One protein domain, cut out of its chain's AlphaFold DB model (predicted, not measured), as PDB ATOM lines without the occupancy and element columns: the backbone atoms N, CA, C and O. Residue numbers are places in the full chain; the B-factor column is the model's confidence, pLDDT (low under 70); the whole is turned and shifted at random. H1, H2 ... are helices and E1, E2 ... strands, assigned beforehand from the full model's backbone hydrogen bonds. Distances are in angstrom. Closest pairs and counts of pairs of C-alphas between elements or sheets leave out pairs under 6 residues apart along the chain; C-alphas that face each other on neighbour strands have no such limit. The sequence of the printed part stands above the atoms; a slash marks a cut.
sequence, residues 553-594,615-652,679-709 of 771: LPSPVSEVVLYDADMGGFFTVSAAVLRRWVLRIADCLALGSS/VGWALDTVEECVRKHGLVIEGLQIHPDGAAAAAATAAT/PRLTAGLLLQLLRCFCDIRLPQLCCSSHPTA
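What this domain is: This is residues 553 to 594, 615 to 652 and 679 to 709 of the 771 residues of an uncharacterized protein of Eimeria praecox (UniProt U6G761). A short helix, H4, lies in the middle, with the two-stranded hairpin E1 and E2 on one side of it, E1 the nearer strand. The long helix H1 leads away from the end of E2, and H2 crosses the last part of H1. H3 is set off from this body, touching no helix, and a long tail of residues 692 to 709 with no named element ends the printed part. The printed part has 111 residues with two named strands and four named helices, in the order E1, E2, H1, H2, H3, H4; the sheet is antiparallel, in the order E1, E2, and the class is mostly helix. The whole is compact, with a radius of gyration of the C-alphas of 14.2 A, and rounded, spanning 33 by 32 by 25 A.

How they stand to each other: E1, residues 559 to 564, and E2, residues 569 to 574, form a hairpin, antiparallel at 147 degrees between their directions. N 560 and O 573 are 2.8 A apart, and N 571 and O 562 are 2.9 A apart, both within hydrogen-bond range. H1, residues 575 to 593, follows E2 by a tight link; its closest C-alphas to E1 are those of Ala 575 and Glu 559, 5.6 A apart. H2, residues 615 to 629, touches residues 585 to 592 of H1, about perpendicular at 86 degrees, the closest C-alphas being those of Cys 588 and Val 622, 5.3 A apart. H3, residues 643 to 652, is apart from H1, H2, E1 and E2. H4, residues 683 to 691, is also apart from H3. H4 touches H2 through residues 615 to 619 of H2, about perpendicular at 83 degrees; the closest C-alphas, of Val 615 and Ala 683, are 6.7 A apart. H1 and H4 only just touch, with 3 pairs of C-alphas within 8 A, made by residues 578 to 582 of H1; Val 582 and Leu 689 have the closest C-alphas, 6.9 A apart, and the lines are about perpendicular at 74 degrees. The closest C-alphas of E1 and H4 are those of Asp 564 and Leu 685, 6.5 A apart. In H1, H2, H3 and H4 every O i to N i+4 pair is within hydrogen-bond range.

Where its parts are: E1 begins at C-alpha 559, (36.620, -9.374, 42.094), and is 15.8 A long from first to last C-alpha; E2 is 16.8 A. H1 is 26.6 A long and ends at C-alpha 593, (43.841, 19.940, 34.093). H2 measures 20.8 A, H3 14.2 A and H4 12.1 A, with C-alpha 691 at (31.597, 4.987, 42.530).

The domain as a whole: The two C-alphas farthest apart, of Ser 555 and Thr 652, are 41.8 A apart. Residues 595 to 614 are not printed, and C-alphas 594 and 615 are 18.1 A apart across that cut; residues 653 to 678 are not printed either, with 20.5 A between C-alphas 652 and 679. The link from H2 to H3, 13 residues, is long. The mean pLDDT of the printed part is 76.0; it is under 70 at residues 553, 594, 640 to 652 and 695 to 709.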
ATOM      1  N   LEU A 553      40.288   1.727  48.370       69.31
ATOM      2  CA  LEU A 553      40.504   0.880  47.195       69.31
ATOM      3  C   LEU A 553      40.122  -0.587  47.487       69.31
ATOM      4  O   LEU A 553      40.726  -1.178  48.392       69.31
ATOM      5  N   PRO A 554      39.234  -1.232  46.700       74.69
ATOM      6  CA  PRO A 554      38.830  -2.620  46.938       74.69
ATOM      7  C   PRO A 554      40.056  -3.536  46.988       74.69
ATOM      8  O   PRO A 554      40.996  -3.346  46.209       74.69
ATOM      9  N   SER A 555      40.086  -4.475  47.943       75.31
ATOM     10  CA  SER A 555      41.225  -5.382  48.185       75.31
ATOM     11  C   SER A 555      41.691  -6.034  46.877       75.31
ATOM     12  O   SER A 555      40.832  -6.479  46.123       75.31
ATOM     13  N   PRO A 556      43.005  -6.133  46.579       74.25
ATOM     14  CA  PRO A 556      43.487  -6.604  45.274       74.25
ATOM     15  C   PRO A 556      43.107  -8.059  44.947       74.25
ATOM     16  O   PRO A 556      43.229  -8.456  43.794       74.25
ATOM     17  N   VAL A 557      42.656  -8.824  45.948       72.88
ATOM     18  CA  VAL A 557      42.177 -10.213  45.829       72.88
ATOM     19  C   VAL A 557      40.666 -10.280  45.528       72.88
ATOM     20  O   VAL A 557      40.161 -11.331  45.161       72.88
ATOM     21  N   SER A 558      39.930  -9.173  45.677       84.38
ATOM     22  CA  SER A 558      38.500  -9.119  45.355       84.38
ATOM     23  C   SER A 558      38.286  -9.059  43.848       84.38
ATOM     24  O   SER A 558      38.983  -8.328  43.142       84.38
ATOM     25  N   GLU A 559      37.247  -9.728  43.367       89.19
ATOM     26  CA  GLU A 559      36.620  -9.374  42.094       89.19
ATOM     27  C   GLU A 559      35.579  -8.273  42.318       89.19
ATOM     28  O   GLU A 559      35.066  -8.097  43.427       89.19
ATOM     29  N   VAL A 560      35.307  -7.495  41.274       89.44
ATOM     30  CA  VAL A 560      34.283  -6.451  41.244       89.44
ATOM     31  C   VAL A 560      33.424  -6.678  40.008       89.44
ATOM     32  O   VAL A 560      33.945  -6.794  38.900       89.44
ATOM     33  N   VAL A 561      32.109  -6.759  40.205       91.56
ATOM     34  CA  VAL A 561      31.135  -6.879  39.116       91.56
ATOM     35  C   VAL A 561      30.829  -5.483  38.580       91.56
ATOM     36  O   VAL A 561      30.426  -4.603  39.340       91.56
ATOM     37  N   LEU A 562      31.005  -5.292  37.277       93.00
ATOM     38  CA  LEU A 562      30.632  -4.086  36.541       93.00
ATOM     39  C   LEU A 562      29.559  -4.437  35.505       93.00
ATOM     40  O   LEU A 562      29.442  -5.589  35.093       93.00
ATOM     41  N   TYR A 563      28.779  -3.449  35.076       89.88
ATOM     42  CA  TYR A 563      27.775  -3.585  34.023       89.88
ATOM     43  C   TYR A 563      28.160  -2.732  32.816       89.88
ATOM     44  O   TYR A 563      28.284  -1.510  32.939       89.88
ATOM     45  N   ASP A 564      28.296  -3.356  31.648       90.94
ATOM     46  CA  ASP A 564      28.463  -2.663  30.372       90.94
ATOM     47  C   ASP A 564      27.424  -3.192  29.375       90.94
ATOM     48  O   ASP A 564      27.364  -4.387  29.073       90.94
ATOM     49  N   ALA A 565      26.580  -2.284  28.884       83.25
ATOM     50  CA  ALA A 565      25.536  -2.608  27.921       83.25
ATOM     51  C   ALA A 565      26.132  -3.049  26.573       83.25
ATOM     52  O   ALA A 565      25.566  -3.932  25.930       83.25
ATOM     53  N   ASP A 566      27.299  -2.513  26.192       84.69
ATOM     54  CA  ASP A 566      27.999  -2.878  24.953       84.69
ATOM     55  C   ASP A 566      28.559  -4.313  25.020       84.69
ATOM     56  O   ASP A 566      28.659  -4.996  24.001       84.69
ATOM     57  N   MET A 567      28.870  -4.799  26.230       83.44
ATOM     58  CA  MET A 567      29.279  -6.187  26.503       83.44
ATOM     59  C   MET A 567      28.085  -7.134  26.717       83.44
ATOM     60  O   MET A 567      28.278  -8.326  26.954       83.44
ATOM     61  N   GLY A 568      26.849  -6.625  26.653       88.19
ATOM     62  CA  GLY A 568      25.629  -7.411  26.824       88.19
ATOM     63  C   GLY A 568      25.276  -7.774  28.271       88.19
ATOM     64  O   GLY A 568      24.400  -8.617  28.469       88.19
ATOM     65  N   GLY A 569      25.904  -7.168  29.290       91.38
ATOM     66  CA  GLY A 569      25.524  -7.421  30.682       91.38
ATOM     67  C   GLY A 569      26.596  -7.155  31.739       91.38
ATOM     68  O   GLY A 569      27.402  -6.230  31.647       91.38
ATOM     69  N   PHE A 570      26.555  -7.971  32.794       90.12
ATOM     70  CA  PHE A 570      27.505  -7.926  33.902       90.12
ATOM     71  C   PHE A 570      28.778  -8.713  33.580       90.12
ATOM     72  O   PHE A 570      28.711  -9.815  33.037       90.12
ATOM     73  N   PHE A 571      29.932  -8.181  33.976       91.25
ATOM     74  CA  PHE A 571      31.235  -8.830  33.852       91.25
ATOM     75  C   PHE A 571      32.066  -8.619  35.122       91.25
ATOM     76  O   PHE A 571      31.954  -7.585  35.786       91.25
ATOM     77  N   THR A 572      32.896  -9.600  35.483       90.50
ATOM     78  CA  THR A 572      33.817  -9.489  36.619       90.50
ATOM     79  C   THR A 572      35.165  -8.926  36.183       90.50
ATOM     80  O   THR A 572      35.713  -9.270  35.135       90.50
ATOM     81  N   VAL A 573      35.720  -8.044  37.012       91.62
ATOM     82  CA  VAL A 573      37.066  -7.485  36.861       91.62
ATOM     83  C   VAL A 573      37.803  -7.670  38.178       91.62
ATOM     84  O   VAL A 573      37.289  -7.313  39.239       91.62
ATOM     85  N   SER A 574      39.027  -8.198  38.141       91.81
ATOM     86  CA  SER A 574      39.853  -8.267  39.348       91.81
ATOM     87  C   SER A 574      40.173  -6.857  39.850       91.81
ATOM     88  O   SER A 574      40.500  -5.955  39.071       91.81
ATOM     89  N   ALA A 575      40.138  -6.643  41.166       87.06
ATOM     90  CA  ALA A 575      40.423  -5.338  41.756       87.06
ATOM     91  C   ALA A 575      41.823  -4.814  41.384       87.06
ATOM     92  O   ALA A 575      42.037  -3.604  41.334       87.06
ATOM     93  N   ALA A 576      42.776  -5.696  41.066       85.00
ATOM     94  CA  ALA A 576      44.078  -5.320  40.521       85.00
ATOM     95  C   ALA A 576      43.983  -4.620  39.147       85.00
ATOM     96  O   ALA A 576      44.648  -3.603  38.943       85.00
ATOM     97  N   VAL A 577      43.151  -5.119  38.224       88.88
ATOM     98  CA  VAL A 577      42.893  -4.479  36.919       88.88
ATOM     99  C   VAL A 577      42.091  -3.191  37.110       88.88
ATOM    100  O   VAL A 577      42.475  -2.147  36.586       88.88
ATOM    101  N   LEU A 578      41.064  -3.225  37.961       90.50
ATOM    102  CA  LEU A 578      40.241  -2.065  38.307       90.50
ATOM    103  C   LEU A 578      41.082  -0.887  38.846       90.50
ATOM    104  O   LEU A 578      40.931   0.254  38.411       90.50
ATOM    105  N   ARG A 579      42.029  -1.175  39.753       86.88
ATOM    106  CA  ARG A 579      43.002  -0.206  40.288       86.88
ATOM    107  C   ARG A 579      43.882   0.391  39.189       86.88
ATOM    108  O   ARG A 579      44.118   1.595  39.214       86.88
ATOM    109  N   ARG A 580      44.338  -0.406  38.212       87.06
ATOM    110  CA  ARG A 580      45.099   0.116  37.059       87.06
ATOM    111  C   ARG A 580      44.249   1.064  36.216       87.06
ATOM    112  O   ARG A 580      44.739   2.130  35.863       87.06
ATOM    113  N   TRP A 581      42.996   0.708  35.924       90.62
ATOM    114  CA  TRP A 581      42.097   1.556  35.136       90.62
ATOM    115  C   TRP A 581      41.875   2.916  35.795       90.62
ATOM    116  O   TRP A 581      42.081   3.938  35.147       90.62
ATOM    117  N   VAL A 582      41.535   2.954  37.087       89.56
ATOM    118  CA  VAL A 582      41.256   4.235  37.753       89.56
ATOM    119  C   VAL A 582      42.515   5.072  37.967       89.56
ATOM    120  O   VAL A 582      42.449   6.282  37.774       89.56
ATOM    121  N   LEU A 583      43.676   4.471  38.260       87.12
ATOM    122  CA  LEU A 583      44.940   5.220  38.294       87.12
ATOM    123  C   LEU A 583      45.263   5.844  36.924       87.12
ATOM    124  O   LEU A 583      45.622   7.015  36.861       87.12
ATOM    125  N   ARG A 584      45.046   5.123  35.816       85.75
ATOM    126  CA  ARG A 584      45.232   5.678  34.463       85.75
ATOM    127  C   ARG A 584      44.227   6.776  34.116       85.75
ATOM    128  O   ARG A 584      44.612   7.774  33.513       85.75
ATOM    129  N   ILE A 585      42.963   6.626  34.503       86.75
ATOM    130  CA  ILE A 585      41.939   7.671  34.337       86.75
ATOM    131  C   ILE A 585      42.321   8.916  35.156       86.75
ATOM    132  O   ILE A 585      42.225  10.035  34.656       86.75
ATOM    133  N   ALA A 586      42.826   8.736  36.378       86.50
ATOM    134  CA  ALA A 586      43.311   9.815  37.232       86.50
ATOM    135  C   ALA A 586      44.503  10.567  36.624       86.50
ATOM    136  O   ALA A 586      44.463  11.798  36.557       86.50
ATOM    137  N   ASP A 587      45.511   9.840  36.123       86.06
ATOM    138  CA  ASP A 587      46.645  10.410  35.380       86.06
ATOM    139  C   ASP A 587      46.132  11.284  34.222       86.06
ATOM    140  O   ASP A 587      46.555  12.430  34.057       86.06
ATOM    141  N   CYS A 588      45.159  10.780  33.452       82.88
ATOM    142  CA  CYS A 588      44.588  11.506  32.320       82.88
ATOM    143  C   CYS A 588      43.899  12.818  32.740       82.88
ATOM    144  O   CYS A 588      44.121  13.857  32.117       82.88
ATOM    145  N   LEU A 589      43.110  12.797  33.820       85.75
ATOM    146  CA  LEU A 589      42.410  13.976  34.350       85.75
ATOM    147  C   LEU A 589      43.369  15.010  34.974       85.75
ATOM    148  O   LEU A 589      43.118  16.221  34.895       85.75
ATOM    149  N   ALA A 590      44.479  14.560  35.566       83.44
ATOM    150  CA  ALA A 590      45.535  15.427  36.090       83.44
ATOM    151  C   ALA A 590      46.313  16.132  34.960       83.44
ATOM    152  O   ALA A 590      46.524  17.349  35.012       83.44
ATOM    153  N   LEU A 591      46.663  15.394  33.900       80.62
ATOM    154  CA  LEU A 591      47.322  15.929  32.702       80.62
ATOM    155  C   LEU A 591      46.426  16.926  31.951       80.62
ATOM    156  O   LEU A 591      46.865  18.031  31.620       80.62
ATOM    157  N   GLY A 592      45.145  16.593  31.761       76.38
ATOM    158  CA  GLY A 592      44.166  17.488  31.138       76.38
ATOM    159  C   GLY A 592      43.985  18.804  31.897       76.38
ATOM    160  O   GLY A 592      43.990  19.877  31.298       76.38
ATOM    161  N   SER A 593      43.948  18.746  33.236       75.19
ATOM    162  CA  SER A 593      43.841  19.940  34.093       75.19
ATOM    163  C   SER A 593      45.016  20.918  33.950       75.19
ATOM    164  O   SER A 593      44.874  22.083  34.319       75.19
ATOM    165  N   SER A 594      46.158  20.465  33.426       68.62
ATOM    166  CA  SER A 594      47.376  21.273  33.272       68.62
ATOM    167  C   SER A 594      47.520  21.930  31.892       68.62
ATOM    168  O   SER A 594      48.405  22.763  31.713       68.62
ATOM    169  N   VAL A 615      30.649  14.661  33.861       77.00
ATOM    170  CA  VAL A 615      31.157  13.339  33.444       77.00
ATOM    171  C   VAL A 615      31.564  13.351  31.964       77.00
ATOM    172  O   VAL A 615      32.555  12.724  31.609       77.00
ATOM    173  N   GLY A 616      30.850  14.115  31.125       78.44
ATOM    174  CA  GLY A 616      31.221  14.348  29.724       78.44
ATOM    175  C   GLY A 616      32.606  14.979  29.603       78.44
ATOM    176  O   GLY A 616      33.486  14.378  29.003       78.44
ATOM    177  N   TRP A 617      32.853  16.093  30.307       84.94
ATOM    178  CA  TRP A 617      34.175  16.734  30.334       84.94
ATOM    179  C   TRP A 617      35.286  15.773  30.783       84.94
ATOM    180  O   TRP A 617      36.393  15.808  30.249       84.94
ATOM    181  N   ALA A 618      35.003  14.896  31.753       83.56
ATOM    182  CA  ALA A 618      35.961  13.893  32.206       83.56
ATOM    183  C   ALA A 618      36.271  12.843  31.121       83.56
ATOM    184  O   ALA A 618      37.440  12.507  30.938       83.56
ATOM    185  N   LEU A 619      35.265  12.363  30.378       86.94
ATOM    186  CA  LEU A 619      35.462  11.468  29.231       86.94
ATOM    187  C   LEU A 619      36.236  12.155  28.109       86.94
ATOM    188  O   LEU A 619      37.248  11.613  27.678       86.94
ATOM    189  N   ASP A 620      35.820  13.357  27.705       86.12
ATOM    190  CA  ASP A 620      36.476  14.138  26.651       86.12
ATOM    191  C   ASP A 620      37.955  14.379  26.996       86.12
ATOM    192  O   ASP A 620      38.835  14.239  26.150       86.12
ATOM    193  N   THR A 621      38.248  14.664  28.270       85.69
ATOM    194  CA  THR A 621      39.616  14.834  28.784       85.69
ATOM    195  C   THR A 621      40.417  13.529  28.746       85.69
ATOM    196  O   THR A 621      41.597  13.546  28.398       85.69
ATOM    197  N   VAL A 622      39.809  12.391  29.098       85.94
ATOM    198  CA  VAL A 622      40.462  11.073  29.021       85.94
ATOM    199  C   VAL A 622      40.731  10.693  27.564       85.94
ATOM    200  O   VAL A 622      41.855  10.324  27.238       85.94
ATOM    201  N   GLU A 623      39.752  10.851  26.675       87.00
ATOM    202  CA  GLU A 623      39.868  10.604  25.236       87.00
ATOM    203  C   GLU A 623      40.933  11.505  24.592       87.00
ATOM    204  O   GLU A 623      41.795  11.030  23.849       87.00
ATOM    205  N   GLU A 624      40.947  12.800  24.923       86.50
ATOM    206  CA  GLU A 624      41.964  13.736  24.449       86.50
ATOM    207  C   GLU A 624      43.360  13.382  24.980       86.50
ATOM    208  O   GLU A 624      44.331  13.436  24.224       86.50
ATOM    209  N   CYS A 625      43.479  12.965  26.242       85.06
ATOM    210  CA  CYS A 625      44.752  12.558  26.831       85.06
ATOM    211  C   CYS A 625      45.291  11.266  26.193       85.06
ATOM    212  O   CYS A 625      46.460  11.200  25.813       85.06
ATOM    213  N   VAL A 626      44.427  10.273  25.968       84.62
ATOM    214  CA  VAL A 626      44.741   9.032  25.240       84.62
ATOM    215  C   VAL A 626      45.193   9.346  23.813       84.62
ATOM    216  O   VAL A 626      46.234   8.849  23.380       84.62
ATOM    217  N   ARG A 627      44.482  10.239  23.109       84.31
ATOM    218  CA  ARG A 627      44.815  10.689  21.749       84.31
ATOM    219  C   ARG A 627      46.143  11.459  21.682       84.31
ATOM    220  O   ARG A 627      46.919  11.238  20.759       84.31
ATOM    221  N   LYS A 628      46.415  12.357  22.639       84.56
ATOM    222  CA  LYS A 628      47.631  13.198  22.676       84.56
ATOM    223  C   LYS A 628      48.878  12.448  23.142       84.56
ATOM    224  O   LYS A 628      49.962  12.702  22.623       84.56
ATOM    225  N   HIS A 629      48.743  11.563  24.130       81.38
ATOM    226  CA  HIS A 629      49.874  10.925  24.812       81.38
ATOM    227  C   HIS A 629      50.047   9.437  24.475       81.38
ATOM    228  O   HIS A 629      51.011   8.827  24.934       81.38
ATOM    229  N   GLY A 630      49.143   8.837  23.691       80.62
ATOM    230  CA  GLY A 630      49.200   7.414  23.337       80.62
ATOM    231  C   GLY A 630      48.989   6.479  24.534       80.62
ATOM    232  O   GLY A 630      49.482   5.351  24.533       80.62
ATOM    233  N   LEU A 631      48.302   6.951  25.579       78.31
ATOM    234  CA  LEU A 631      48.075   6.195  26.811       78.31
ATOM    235  C   LEU A 631      47.052   5.078  26.582       78.31
ATOM    236  O   LEU A 631      45.848   5.292  26.670       78.31
ATOM    237  N   VAL A 632      47.531   3.864  26.324       78.25
ATOM    238  CA  VAL A 632      46.677   2.672  26.260       78.25
ATOM    239  C   VAL A 632      46.321   2.222  27.679       78.25
ATOM    240  O   VAL A 632      47.206   1.910  28.480       78.25
ATOM    241  N   ILE A 633      45.024   2.146  27.990       82.62
ATOM    242  CA  ILE A 633      44.539   1.479  29.203       82.62
ATOM    243  C   ILE A 633      44.350  -0.007  28.877       82.62
ATOM    244  O   ILE A 633      43.409  -0.392  28.189       82.62
ATOM    245  N   GLU A 634      45.268  -0.853  29.348       82.88
ATOM    246  CA  GLU A 634      45.205  -2.303  29.120       82.88
ATOM    247  C   GLU A 634      43.855  -2.884  29.572       82.88
ATOM    248  O   GLU A 634      43.458  -2.750  30.731       82.88
ATOM    249  N   GLY A 635      43.159  -3.555  28.652       81.88
ATOM    250  CA  GLY A 635      41.875  -4.204  28.917       81.88
ATOM    251  C   GLY A 635      40.636  -3.306  28.821       81.88
ATOM    252  O   GLY A 635      39.543  -3.820  29.031       81.88
ATOM    253  N   LEU A 636      40.774  -2.016  28.493       86.56
ATOM    254  CA  LEU A 636      39.664  -1.063  28.401       86.56
ATOM    255  C   LEU A 636      39.722  -0.293  27.074       86.56
ATOM    256  O   LEU A 636      40.722   0.356  26.768       86.56
ATOM    257  N   GLN A 637      38.650  -0.342  26.283       86.50
ATOM    258  CA  GLN A 637      38.569   0.399  25.024       86.50
ATOM    259  C   GLN A 637      38.078   1.823  25.237       86.50
ATOM    260  O   GLN A 637      37.059   2.061  25.878       86.50
ATOM    261  N   ILE A 638      38.782   2.769  24.627       84.12
ATOM    262  CA  ILE A 638      38.418   4.183  24.594       84.12
ATOM    263  C   ILE A 638      38.230   4.513  23.119       84.12
ATOM    264  O   ILE A 638      39.173   4.381  22.338       84.12
ATOM    265  N   HIS A 639      37.003   4.854  22.720       75.31
ATOM    266  CA  HIS A 639      36.733   5.204  21.327       75.31
ATOM    267  C   HIS A 639      37.437   6.537  21.030       75.31
ATOM    268  O   HIS A 639      37.196   7.499  21.753       75.31
ATOM    269  N   PRO A 640      38.286   6.639  19.993       66.88
ATOM    270  CA  PRO A 640      38.945   7.896  19.627       66.88
ATOM    271  C   PRO A 640      38.005   8.876  18.902       66.88
ATOM    272  O   PRO A 640      38.465   9.916  18.430       66.88
ATOM    273  N   ASP A 641      36.723   8.525  18.803       62.00
ATOM    274  CA  ASP A 641      35.653   9.264  18.150       62.00
ATOM    275  C   ASP A 641      34.516   9.399  19.174       62.00
ATOM    276  O   ASP A 641      33.696   8.486  19.316       62.00
ATOM    277  N   GLY A 642      34.518  10.496  19.939       61.09
ATOM    278  CA  GLY A 642      33.638  10.702  21.095       61.09
ATOM    279  C   GLY A 642      32.133  10.543  20.841       61.09
ATOM    280  O   GLY A 642      31.667  10.412  19.709       61.09
ATOM    281  N   ALA A 643      31.343  10.568  21.919       53.38
ATOM    282  CA  ALA A 643      29.973  10.031  21.982       53.38
ATOM    283  C   ALA A 643      29.027  10.377  20.804       53.38
ATOM    284  O   ALA A 643      28.243   9.527  20.377       53.38
ATOM    285  N   ALA A 644      29.108  11.587  20.239       53.50
ATOM    286  CA  ALA A 644      28.315  11.986  19.071       53.50
ATOM    287  C   ALA A 644      28.721  11.252  17.772       53.50
ATOM    288  O   ALA A 644      27.861  10.851  16.986       53.50
ATOM    289  N   ALA A 645      30.020  11.028  17.558       56.22
ATOM    290  CA  ALA A 645      30.538  10.224  16.454       56.22
ATOM    291  C   ALA A 645      30.325   8.722  16.707       56.22
ATOM    292  O   ALA A 645      29.958   7.993  15.785       56.22
ATOM    293  N   ALA A 646      30.451   8.259  17.956       56.28
ATOM    294  CA  ALA A 646      30.111   6.888  18.343       56.28
ATOM    295  C   ALA A 646      28.647   6.527  18.000       56.28
ATOM    296  O   ALA A 646      28.387   5.466  17.440       56.28
ATOM    297  N   ALA A 647      27.688   7.431  18.238       58.00
ATOM    298  CA  ALA A 647      26.288   7.220  17.854       58.00
ATOM    299  C   ALA A 647      26.086   7.149  16.326       58.00
ATOM    300  O   ALA A 647      25.357   6.283  15.834       58.00
ATOM    301  N   ALA A 648      26.761   8.012  15.558       62.00
ATOM    302  CA  ALA A 648      26.713   7.980  14.095       62.00
ATOM    303  C   ALA A 648      27.355   6.702  13.523       62.00
ATOM    304  O   ALA A 648      26.778   6.062  12.644       62.00
ATOM    305  N   THR A 649      28.505   6.287  14.066       61.84
ATOM    306  CA  THR A 649      29.180   5.042  13.672       61.84
ATOM    307  C   THR A 649      28.369   3.808  14.058       61.84
ATOM    308  O   THR A 649      28.271   2.902  13.237       61.84
ATOM    309  N   ALA A 650      27.701   3.787  15.217       60.44
ATOM    310  CA  ALA A 650      26.787   2.714  15.618       60.44
ATOM    311  C   ALA A 650      25.561   2.612  14.691       60.44
ATOM    312  O   ALA A 650      25.209   1.514  14.263       60.44
ATOM    313  N   ALA A 651      24.957   3.742  14.303       67.06
ATOM    314  CA  ALA A 651      23.865   3.764  13.329       67.06
ATOM    315  C   ALA A 651      24.315   3.248  11.948       67.06
ATOM    316  O   ALA A 651      23.622   2.436  11.331       67.06
ATOM    317  N   THR A 652      25.503   3.648  11.477       69.00
ATOM    318  CA  THR A 652      26.059   3.110  10.225       69.00
ATOM    319  C   THR A 652      26.514   1.657  10.342       69.00
ATOM    320  O   THR A 652      26.379   0.929   9.368       69.00
ATOM    321  N   PRO A 679      35.684  -4.271  27.332       87.81
ATOM    322  CA  PRO A 679      34.634  -3.314  27.665       87.81
ATOM    323  C   PRO A 679      35.004  -1.910  27.195       87.81
ATOM    324  O   PRO A 679      36.185  -1.539  27.141       87.81
ATOM    325  N   ARG A 680      33.985  -1.118  26.868       89.25
ATOM    326  CA  ARG A 680      34.155   0.249  26.374       89.25
ATOM    327  C   ARG A 680      33.984   1.229  27.526       89.25
ATOM    328  O   ARG A 680      33.083   1.086  28.347       89.25
ATOM    329  N   LEU A 681      34.835   2.253  27.598       90.69
ATOM    330  CA  LEU A 681      34.726   3.311  28.603       90.69
ATOM    331  C   LEU A 681      33.548   4.241  28.279       90.69
ATOM    332  O   LEU A 681      33.712   5.357  27.795       90.69
ATOM    333  N   THR A 682      32.340   3.755  28.547       89.56
ATOM    334  CA  THR A 682      31.101   4.528  28.485       89.56
ATOM    335  C   THR A 682      30.977   5.447  29.705       89.56
ATOM    336  O   THR A 682      31.621   5.239  30.735       89.56
ATOM    337  N   ALA A 683      30.095   6.451  29.639       84.56
ATOM    338  CA  ALA A 683      29.782   7.299  30.796       84.56
ATOM    339  C   ALA A 683      29.235   6.494  31.986       84.56
ATOM    340  O   ALA A 683      29.564   6.788  33.136       84.56
ATOM    341  N   GLY A 684      28.445   5.452  31.706       85.38
ATOM    342  CA  GLY A 684      27.947   4.517  32.712       85.38
ATOM    343  C   GLY A 684      29.077   3.733  33.379       85.38
ATOM    344  O   GLY A 684      29.106   3.650  34.607       85.38
ATOM    345  N   LEU A 685      30.036   3.220  32.600       89.50
ATOM    346  CA  LEU A 685      31.190   2.509  33.147       89.50
ATOM    347  C   LEU A 685      32.105   3.452  33.942       89.50
ATOM    348  O   LEU A 685      32.479   3.119  35.062       89.50
ATOM    349  N   LEU A 686      32.398   4.659  33.440       90.62
ATOM    350  CA  LEU A 686      33.185   5.657  34.178       90.62
ATOM    351  C   LEU A 686      32.531   6.019  35.523       90.62
ATOM    352  O   LEU A 686      33.225   6.107  36.532       90.62
ATOM    353  N   LEU A 687      31.204   6.180  35.565       87.94
ATOM    354  CA  LEU A 687      30.473   6.427  36.812       87.94
ATOM    355  C   LEU A 687      30.524   5.241  37.781       87.94
ATOM    356  O   LEU A 687      30.668   5.460  38.982       87.94
ATOM    357  N   GLN A 688      30.449   4.000  37.292       89.50
ATOM    358  CA  GLN A 688      30.638   2.809  38.129       89.50
ATOM    359  C   GLN A 688      32.063   2.748  38.698       89.50
ATOM    360  O   GLN A 688      32.231   2.576  39.902       89.50
ATOM    361  N   LEU A 689      33.083   2.981  37.863       89.69
ATOM    362  CA  LEU A 689      34.486   3.037  38.285       89.69
ATOM    363  C   LEU A 689      34.719   4.125  39.341       89.69
ATOM    364  O   LEU A 689      35.337   3.855  40.368       89.69
ATOM    365  N   LEU A 690      34.183   5.331  39.137       86.19
ATOM    366  CA  LEU A 690      34.274   6.420  40.113       86.19
ATOM    367  C   LEU A 690      33.506   6.104  41.406       86.19
ATOM    368  O   LEU A 690      34.009   6.411  42.481       86.19
ATOM    369  N   ARG A 691      32.349   5.433  41.341       84.69
ATOM    370  CA  ARG A 691      31.597   4.987  42.530       84.69
ATOM    371  C   ARG A 691      32.333   3.906  43.333       84.69
ATOM    372  O   ARG A 691      32.162   3.835  44.544       84.69
ATOM    373  N   CYS A 692      33.157   3.080  42.691       82.50
ATOM    374  CA  CYS A 692      34.001   2.098  43.380       82.50
ATOM    375  C   CYS A 692      35.239   2.710  44.069       82.50
ATOM    376  O   CYS A 692      35.909   2.000  44.816       82.50
ATOM    377  N   PHE A 693      35.589   3.974  43.784       78.25
ATOM    378  CA  PHE A 693      36.866   4.587  44.193       78.25
ATOM    379  C   PHE A 693      36.717   5.875  44.987       78.25
ATOM    380  O   PHE A 693      37.532   6.153  45.859       78.25
ATOM    381  N   CYS A 694      35.713   6.681  44.688       74.81
ATOM    382  CA  CYS A 694      35.381   7.872  45.441       74.81
ATOM    383  C   CYS A 694      34.169   7.533  46.309       74.81
ATOM    384  O   CYS A 694      33.204   6.965  45.798       74.81
ATOM    385  N   ASP A 695      34.166   7.931  47.585       56.19
ATOM    386  CA  ASP A 695      32.999   7.772  48.476       56.19
ATOM    387  C   ASP A 695      31.914   8.827  48.156       56.19
ATOM    388  O   ASP A 695      31.341   9.507  49.009       56.19
ATOM    389  N   ILE A 696      31.674   9.026  46.857       52.12
ATOM    390  CA  ILE A 696      30.633   9.892  46.332       52.12
ATOM    391  C   ILE A 696      29.337   9.114  46.492       52.12
ATOM    392  O   ILE A 696      28.951   8.307  45.640       52.12
ATOM    393  N   ARG A 697      28.630   9.419  47.579       41.84
ATOM    394  CA  ARG A 697      27.195   9.163  47.699       41.84
ATOM    395  C   ARG A 697      26.459   9.972  46.631       41.84
ATOM    396  O   ARG A 697      25.920  11.039  46.907       41.84
ATOM    397  N   LEU A 698      26.462   9.463  45.400       43.78
ATOM    398  CA  LEU A 698      25.573   9.916  44.340       43.78
ATOM    399  C   LEU A 698      24.142   9.735  44.874       43.78
ATOM    400  O   LEU A 698      23.750   8.585  45.108       43.78
ATOM    401  N   PRO A 699      23.369  10.815  45.116       41.44
ATOM    402  CA  PRO A 699      21.963  10.667  45.470       41.44
ATOM    403  C   PRO A 699      21.290   9.884  44.343       41.44
ATOM    404  O   PRO A 699      21.603  10.124  43.177       41.44
ATOM    405  N   GLN A 700      20.446   8.910  44.693       41.91
ATOM    406  CA  GLN A 700      19.948   7.891  43.764       41.91
ATOM    407  C   GLN A 700      19.430   8.521  42.460       41.91
ATOM    408  O   GLN A 700      18.362   9.128  42.422       41.91
ATOM    409  N   LEU A 701      20.215   8.384  41.386       40.28
ATOM    410  CA  LEU A 701      19.868   8.891  40.063       40.28
ATOM    411  C   LEU A 701      18.843   7.947  39.433       40.28
ATOM    412  O   LEU A 701      19.188   7.047  38.666       40.28
ATOM    413  N   CYS A 702      17.577   8.154  39.789       33.66
ATOM    414  CA  CYS A 702      16.417   7.503  39.194       33.66
ATOM    415  C   CYS A 702      16.214   8.019  37.757       33.66
ATOM    416  O   CYS A 702      15.384   8.890  37.505       33.66
ATOM    417  N   CYS A 703      17.016   7.528  36.811       34.56
ATOM    418  CA  CYS A 703      16.952   7.888  35.394       34.56
ATOM    419  C   CYS A 703      16.877   6.614  34.543       34.56
ATOM    420  O   CYS A 703      17.778   5.781  34.559       34.56
ATOM    421  N   SER A 704      15.779   6.458  33.808       38.16
ATOM    422  CA  SER A 704      15.287   5.193  33.245       38.16
ATOM    423  C   SER A 704      15.917   4.752  31.911       38.16
ATOM    424  O   SER A 704      15.286   4.020  31.154       38.16
ATOM    425  N   SER A 705      17.155   5.158  31.613       43.09
ATOM    426  CA  SER A 705      17.899   4.733  30.408       43.09
ATOM    427  C   SER A 705      19.090   3.809  30.691       43.09
ATOM    428  O   SER A 705      19.526   3.086  29.797       43.09
ATOM    429  N   HIS A 706      19.577   3.764  31.933       41.03
ATOM    430  CA  HIS A 706      20.533   2.763  32.411       41.03
ATOM    431  C   HIS A 706      20.072   2.252  33.783       41.03
ATOM    432  O   HIS A 706      19.652   3.066  34.607       41.03
ATOM    433  N   PRO A 707      20.129   0.937  34.068       34.28
ATOM    434  CA  PRO A 707      19.605   0.388  35.314       34.28
ATOM    435  C   PRO A 707      20.474   0.786  36.518       34.28
ATOM    436  O   PRO A 707      21.408   0.089  36.900       34.28
ATOM    437  N   THR A 708      20.130   1.903  37.160       39.19
ATOM    438  CA  THR A 708      20.637   2.302  38.487       39.19
ATOM    439  C   THR A 708      19.844   1.675  39.638       39.19
ATOM    440  O   THR A 708      20.163   1.906  40.806       39.19
ATOM    441  N   ALA A 709      18.844   0.845  39.323       31.78
ATOM    442  CA  ALA A 709      18.039   0.072  40.262       31.78
ATOM    443  C   ALA A 709      18.827  -1.101  40.880       31.78
ATOM    444  O   ALA A 709      18.536  -2.267  40.633       31.78
TER     445      ALA A 709